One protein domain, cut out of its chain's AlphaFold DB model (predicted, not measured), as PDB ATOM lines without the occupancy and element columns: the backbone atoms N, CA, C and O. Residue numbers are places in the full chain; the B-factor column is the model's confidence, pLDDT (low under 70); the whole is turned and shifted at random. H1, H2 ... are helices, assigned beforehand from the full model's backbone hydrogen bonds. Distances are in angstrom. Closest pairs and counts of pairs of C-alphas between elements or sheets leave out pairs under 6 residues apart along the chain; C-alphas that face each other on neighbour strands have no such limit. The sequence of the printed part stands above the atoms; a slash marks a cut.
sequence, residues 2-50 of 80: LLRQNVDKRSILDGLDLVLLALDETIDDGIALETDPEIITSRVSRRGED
ATOM      1  N   LEU A   2      84.941 -40.748  50.686       59.22
ATOM      2  CA  LEU A   2      85.260 -39.717  51.687       59.22
ATOM      3  C   LEU A   2      84.256 -38.550  51.752       59.22
ATOM      4  O   LEU A   2      83.841 -38.165  52.834       59.22
ATOM      5  N   LEU A   3      83.797 -38.044  50.602       66.62
ATOM      6  CA  LEU A   3      82.863 -36.908  50.518       66.62
ATOM      7  C   LEU A   3      81.442 -37.312  50.084       66.62
ATOM      8  O   LEU A   3      80.672 -36.478  49.621       66.62
ATOM      9  N   ARG A   4      81.081 -38.605  50.160       69.56
ATOM     10  CA  ARG A   4      79.777 -39.122  49.676       69.56
ATOM     11  C   ARG A   4      79.407 -38.655  48.248       69.56
ATOM     12  O   ARG A   4      78.237 -38.453  47.953       69.56
ATOM     13  N   GLN A   5      80.409 -38.480  47.379       66.38
ATOM     14  CA  GLN A   5      80.294 -37.925  46.015       66.38
ATOM     15  C   GLN A   5      79.832 -36.465  45.905       66.38
ATOM     16  O   GLN A   5      79.580 -35.995  44.797       66.38
ATOM     17  N   ASN A   6      79.763 -35.722  47.008       72.06
ATOM     18  CA  ASN A   6      79.396 -34.317  46.972       72.06
ATOM     19  C   ASN A   6      80.636 -33.420  47.091       72.06
ATOM     20  O   ASN A   6      81.278 -33.355  48.136       72.06
ATOM     21  N   VAL A   7      80.978 -32.746  45.993       79.75
ATOM     22  CA  VAL A   7      82.187 -31.913  45.854       79.75
ATOM     23  C   VAL A   7      81.802 -30.432  45.812       79.75
ATOM     24  O   VAL A   7      82.313 -29.647  45.016       79.75
ATOM     25  N   ASP A   8      80.835 -30.032  46.636       88.25
ATOM     26  CA  ASP A   8      80.515 -28.622  46.827       88.25
ATOM     27  C   ASP A   8      81.457 -27.979  47.860       88.25
ATOM     28  O   ASP A   8      82.008 -28.640  48.744       88.25
ATOM     29  N   LYS A   9      81.645 -26.658  47.756       82.69
ATOM     30  CA  LYS A   9      82.576 -25.907  48.615       82.69
ATOM     31  C   LYS A   9      82.287 -26.104  50.106       82.69
ATOM     32  O   LYS A   9      83.220 -26.089  50.901       82.69
ATOM     33  N   ARG A  10      81.018 -26.264  50.489       84.81
ATOM     34  CA  ARG A  10      80.618 -26.440  51.886       84.81
ATOM     35  C   ARG A  10      80.964 -27.844  52.369       84.81
ATOM     36  O   ARG A  10      81.625 -27.953  53.389       84.81
ATOM     37  N   SER A  11      80.648 -28.880  51.594       80.69
ATOM     38  CA  SER A  11      81.021 -30.267  51.917       80.69
ATOM     39  C   SER A  11      82.534 -30.470  52.040       80.69
ATOM     40  O   SER A  11      82.985 -31.198  52.920       80.69
ATOM     41  N   ILE A  12      83.334 -29.806  51.196       82.50
ATOM     42  CA  ILE A  12      84.802 -29.856  51.295       82.50
ATOM     43  C   ILE A  12      85.294 -29.147  52.557       82.50
ATOM     44  O   ILE A  12      86.203 -29.643  53.211       82.50
ATOM     45  N   LEU A  13      84.714 -27.994  52.903       83.06
ATOM     46  CA  LEU A  13      85.084 -27.257  54.114       83.06
ATOM     47  C   LEU A  13      84.687 -28.012  55.387       83.06
ATOM     48  O   LEU A  13      85.470 -28.053  56.330       83.06
ATOM     49  N   ASP A  14      83.514 -28.643  55.388       84.94
ATOM     50  CA  ASP A  14      83.013 -29.445  56.508       84.94
ATOM     51  C   ASP A  14      83.860 -30.717  56.725       84.94
ATOM     52  O   ASP A  14      83.931 -31.232  57.839       84.94
ATOM     53  N   GLY A  15      84.515 -31.218  55.671       80.38
ATOM     54  CA  GLY A  15      85.381 -32.401  55.685       80.38
ATOM     55  C   GLY A  15      86.855 -32.112  55.393       80.38
ATOM     56  O   GLY A  15      87.553 -33.008  54.915       80.38
ATOM     57  N   LEU A  16      87.327 -30.883  55.629       85.06
ATOM     58  CA  LEU A  16      88.649 -30.429  55.176       85.06
ATOM     59  C   LEU A  16      89.791 -31.290  55.728       85.06
ATOM     60  O   LEU A  16      90.723 -31.604  54.990       85.06
ATOM     61  N   ASP A  17      89.686 -31.727  56.983       85.81
ATOM     62  CA  ASP A  17      90.684 -32.583  57.629       85.81
ATOM     63  C   ASP A  17      90.853 -33.908  56.872       85.81
ATOM     64  O   ASP A  17      91.965 -34.314  56.551       85.81
ATOM     65  N   LEU A  18      89.743 -34.547  56.492       83.25
ATOM     66  CA  LEU A  18      89.730 -35.784  55.704       83.25
ATOM     67  C   LEU A  18      90.284 -35.588  54.290       83.25
ATOM     68  O   LEU A  18      90.955 -36.473  53.765       83.25
ATOM     69  N   VAL A  19      90.011 -34.438  53.671       85.75
ATOM     70  CA  VAL A  19      90.534 -34.101  52.339       85.75
ATOM     71  C   VAL A  19      92.047 -33.901  52.383       85.75
ATOM     72  O   VAL A  19      92.752 -34.405  51.512       85.75
ATOM     73  N   LEU A  20      92.552 -33.210  53.407       85.88
ATOM     74  CA  LEU A  20      93.984 -32.987  53.586       85.88
ATOM     75  C   LEU A  20      94.724 -34.298  53.889       85.88
ATOM     76  O   LEU A  20      95.789 -34.539  53.333       85.88
ATOM     77  N   LEU A  21      94.124 -35.168  54.702       85.44
ATOM     78  CA  LEU A  21      94.637 -36.510  54.982       85.44
ATOM     79  C   LEU A  21      94.696 -37.392  53.728       85.44
ATOM     80  O   LEU A  21      95.666 -38.114  53.525       85.44
ATOM     81  N   ALA A  22      93.667 -37.336  52.880       83.12
ATOM     82  CA  ALA A  22      93.658 -38.070  51.617       83.12
ATOM     83  C   ALA A  22      94.694 -37.539  50.625       83.12
ATOM     84  O   ALA A  22      95.263 -38.324  49.871       83.12
ATOM     85  N   LEU A  23      94.956 -36.230  50.631       84.56
ATOM     86  CA  LEU A  23      96.001 -35.623  49.813       84.56
ATOM     87  C   LEU A  23      97.401 -36.086  50.241       84.56
ATOM     88  O   LEU A  23      98.191 -36.454  49.377       84.56
ATOM     89  N   ASP A  24      97.667 -36.097  51.548       83.12
ATOM     90  CA  ASP A  24      98.905 -36.607  52.158       83.12
ATOM     91  C   ASP A  24      99.133 -38.085  51.791       83.12
ATOM     92  O   ASP A  24     100.177 -38.443  51.271       83.12
ATOM     93  N   GLU A  25      98.104 -38.927  51.908       80.88
ATOM     94  CA  GLU A  25      98.202 -40.356  51.559       80.88
ATOM     95  C   GLU A  25      98.362 -40.614  50.046       80.88
ATOM     96  O   GLU A  25      98.877 -41.650  49.629       80.88
ATOM     97  N   THR A  26      97.897 -39.691  49.198       78.25
ATOM     98  CA  THR A  26      98.049 -39.823  47.739       78.25
ATOM     99  C   THR A  26      99.483 -39.502  47.296       78.25
ATOM    100  O   THR A  26      99.922 -39.968  46.241       78.25
ATOM    101  N   ILE A  27     100.215 -38.686  48.065       79.50
ATOM    102  CA  ILE A  27     101.517 -38.134  47.683       79.50
ATOM    103  C   ILE A  27     102.506 -38.301  48.840       79.50
ATOM    104  O   ILE A  27     102.639 -37.423  49.688       79.50
ATOM    105  N   ASP A  28     103.281 -39.379  48.799       73.06
ATOM    106  CA  ASP A  28     104.374 -39.625  49.738       73.06
ATOM    107  C   ASP A  28     105.702 -39.176  49.103       73.06
ATOM    108  O   ASP A  28     106.105 -39.659  48.043       73.06
ATOM    109  N   ASP A  29     106.380 -38.214  49.737       64.06
ATOM    110  CA  ASP A  29     107.706 -37.693  49.344       64.06
ATOM    111  C   ASP A  29     107.820 -37.249  47.863       64.06
ATOM    112  O   ASP A  29     108.857 -37.357  47.208       64.06
ATOM    113  N   GLY A  30     106.713 -36.746  47.303       66.25
ATOM    114  CA  GLY A  30     106.633 -36.283  45.912       66.25
ATOM    115  C   GLY A  30     106.420 -37.389  44.872       66.25
ATOM    116  O   GLY A  30     106.412 -37.096  43.673       66.25
ATOM    117  N   ILE A  31     106.208 -38.635  45.302       72.00
ATOM    118  CA  ILE A  31     105.874 -39.773  44.444       72.00
ATOM    119  C   ILE A  31     104.419 -40.173  44.711       72.00
ATOM    120  O   ILE A  31     104.002 -40.360  45.851       72.00
ATOM    121  N   ALA A  32     103.630 -40.317  43.643       71.88
ATOM    122  CA  ALA A  32     102.291 -40.886  43.756       71.88
ATOM    123  C   ALA A  32     102.422 -42.380  44.090       71.88
ATOM    124  O   ALA A  32     102.794 -43.177  43.226       71.88
ATOM    125  N   LEU A  33     102.182 -42.735  45.354       66.31
ATOM    126  CA  LEU A  33     102.411 -44.084  45.878       66.31
ATOM    127  C   LEU A  33     101.175 -44.978  45.724       66.31
ATOM    128  O   LEU A  33     101.303 -46.154  45.397       66.31
ATOM    129  N   GLU A  34      99.980 -44.406  45.889       65.75
ATOM    130  CA  GLU A  34      98.705 -45.118  45.823       65.75
ATOM    131  C   GLU A  34      97.679 -44.262  45.064       65.75
ATOM    132  O   GLU A  34      97.486 -43.090  45.373       65.75
ATOM    133  N   THR A  35      97.042 -44.817  44.028       69.56
ATOM    134  CA  THR A  35      96.036 -44.099  43.202       69.56
ATOM    135  C   THR A  35      94.637 -44.707  43.334       69.56
ATOM    136  O   THR A  35      93.667 -44.164  42.805       69.56
ATOM    137  N   ASP A  36      94.507 -45.833  44.040       78.38
ATOM    138  CA  ASP A  36      93.215 -46.470  44.260       78.38
ATOM    139  C   ASP A  36      92.417 -45.712  45.345       78.38
ATOM    140  O   ASP A  36      92.835 -45.654  46.510       78.38
ATOM    141  N   PRO A  37      91.246 -45.141  45.002       73.62
ATOM    142  CA  PRO A  37      90.436 -44.377  45.943       73.62
ATOM    143  C   PRO A  37      89.888 -45.219  47.106       73.62
ATOM    144  O   PRO A  37      89.609 -44.657  48.173       73.62
ATOM    145  N   GLU A  38      89.711 -46.534  46.943       76.44
ATOM    146  CA  GLU A  38      89.275 -47.426  48.025       76.44
ATOM    147  C   GLU A  38      90.395 -47.647  49.040       76.44
ATOM    148  O   GLU A  38      90.150 -47.581  50.251       76.44
ATOM    149  N   ILE A  39      91.628 -47.816  48.559       74.94
ATOM    150  CA  ILE A  39      92.806 -47.995  49.410       74.94
ATOM    151  C   ILE A  39      93.091 -46.709  50.191       74.94
ATOM    152  O   ILE A  39      93.209 -46.759  51.417       74.94
ATOM    153  N   ILE A  40      93.086 -45.549  49.526       79.06
ATOM    154  CA  ILE A  40      93.278 -44.246  50.183       79.06
ATOM    155  C   ILE A  40      92.186 -44.008  51.236       79.06
ATOM    156  O   ILE A  40      92.483 -43.659  52.377       79.06
ATOM    157  N   THR A  41      90.913 -44.263  50.901       78.19
ATOM    158  CA  THR A  41      89.802 -44.101  51.858       78.19
ATOM    159  C   THR A  41      89.979 -45.005  53.082       78.19
ATOM    160  O   THR A  41      89.740 -44.565  54.206       78.19
ATOM    161  N   SER A  42      90.398 -46.256  52.880       75.06
ATOM    162  CA  SER A  42      90.636 -47.217  53.962       75.06
ATOM    163  C   SER A  42      91.752 -46.756  54.900       75.06
ATOM    164  O   SER A  42      91.586 -46.784  56.118       75.06
ATOM    165  N   ARG A  43      92.867 -46.267  54.350       73.56
ATOM    166  CA  ARG A  43      94.027 -45.814  55.134       73.56
ATOM    167  C   ARG A  43      93.745 -44.523  55.898       73.56
ATOM    168  O   ARG A  43      93.973 -44.456  57.104       73.56
ATOM    169  N   VAL A  44      93.139 -43.541  55.232       76.75
ATOM    170  CA  VAL A  44      92.743 -42.263  55.843       76.75
ATOM    171  C   VAL A  44      91.699 -42.464  56.948       76.75
ATOM    172  O   VAL A  44      91.746 -41.787  57.972       76.75
ATOM    173  N   SER A  45      90.786 -43.429  56.787       72.56
ATOM    174  CA  SER A  45      89.754 -43.744  57.785       72.56
ATOM    175  C   SER A  45      90.268 -44.550  58.986       72.56
ATOM    176  O   SER A  45      89.547 -44.652  59.978       72.56
ATOM    177  N   ARG A  46      91.473 -45.135  58.915       64.25
ATOM    178  CA  ARG A  46      92.045 -46.011  59.956       64.25
ATOM    179  C   ARG A  46      93.049 -45.320  60.880       64.25
ATOM    180  O   ARG A  46      93.566 -45.979  61.770       64.25
ATOM    181  N   ARG A  47      93.287 -44.005  60.763       57.53
ATOM    182  CA  ARG A  47      94.303 -43.269  61.559       57.53
ATOM    183  C   ARG A  47      94.112 -43.270  63.103       57.53
ATOM    184  O   ARG A  47      94.853 -42.575  63.787       57.53
ATOM    185  N   GLY A  48      93.172 -44.034  63.669       49.91
ATOM    186  CA  GLY A  48      92.988 -44.211  65.120       49.91
ATOM    187  C   GLY A  48      93.085 -45.652  65.637       49.91
ATOM    188  O   GLY A  48      93.113 -45.847  66.847       49.91
ATOM    189  N   GLU A  49      93.151 -46.653  64.762       46.47
ATOM    190  CA  GLU A  49      93.394 -48.038  65.159       46.47
ATOM    191  C   GLU A  49      94.624 -48.498  64.407       46.47
ATOM    192  O   GLU A  49      94.661 -48.474  63.178       46.47
ATOM    193  N   ASP A  50      95.636 -48.842  65.189       43.81
ATOM    194  CA  ASP A  50      96.922 -49.350  64.772       43.81
ATOM    195  C   ASP A  50      96.874 -50.146  63.469       43.81
ATOM    196  O   ASP A  50      95.944 -50.904  63.178       43.81
TER     197      ASP A  50
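What this domain is: This is residues 2 to 50 of the 80 residues of the protein "Coatomer subunit zeta" of Smittium angustum (UniProt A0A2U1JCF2). Two helices, H2 and H3, pack on each other at a steep tilt, and a short first helix, H1, makes a corner with H2 at the other end of a tight link. Residues 4 to 10, which include the first residues of H1, stick out, while the link from H2 to H3 folds back through a small turn in which residues 27 to 28 pair with residues 31 to 32. The printed part has 49 residues with three named helices in the order H1, H2, H3 and no named strand, and its class is all helix. It is only just compact, close to loose, with a radius of gyration of the C-alphas of 11.3 A and spans of 29 by 26 by 16 A.

Where its parts are: H1 is residues 9 to 14, beginning at C-alpha 9 at (82.576, -25.907, 48.615), and is 8.7 A long from first to last C-alpha. H2 is residues 16 to 26, 15.2 A long, beginning at C-alpha 16 at (88.649, -30.429, 55.176). H3 is residues 37 to 45, 11.9 A long, ending at C-alpha 45 at (89.754, -43.744, 57.785).

How they stand to each other: H1 and H2 are close but not clearly touching; their closest C-alphas, those of Ile 12 and Val 19, are 7.2 A apart. Their lines are about perpendicular, at 87 degrees. H2 and H3 touch, with the C-alphas of Ala 22 and Val 44 closest at 6.0 A. They run opposite ways at a steep tilt of 58 degrees. H1 and H3 are apart. In H1, H2 and H3 every O i to N i+4 pair is within hydrogen-bond range.

The domain as a whole: The two C-alphas farthest apart, those of Asp 8 and Asp 50, are 32.0 A apart. The printed part has no cut and no long link: the link from H1 to H2 is tight, and that from H2 to H3, 10 residues, is short. The mean pLDDT of the printed part is 74.5, and it is under 70 at residues 2 to 5, 29 to 30, 33 to 35 and 46 to 50.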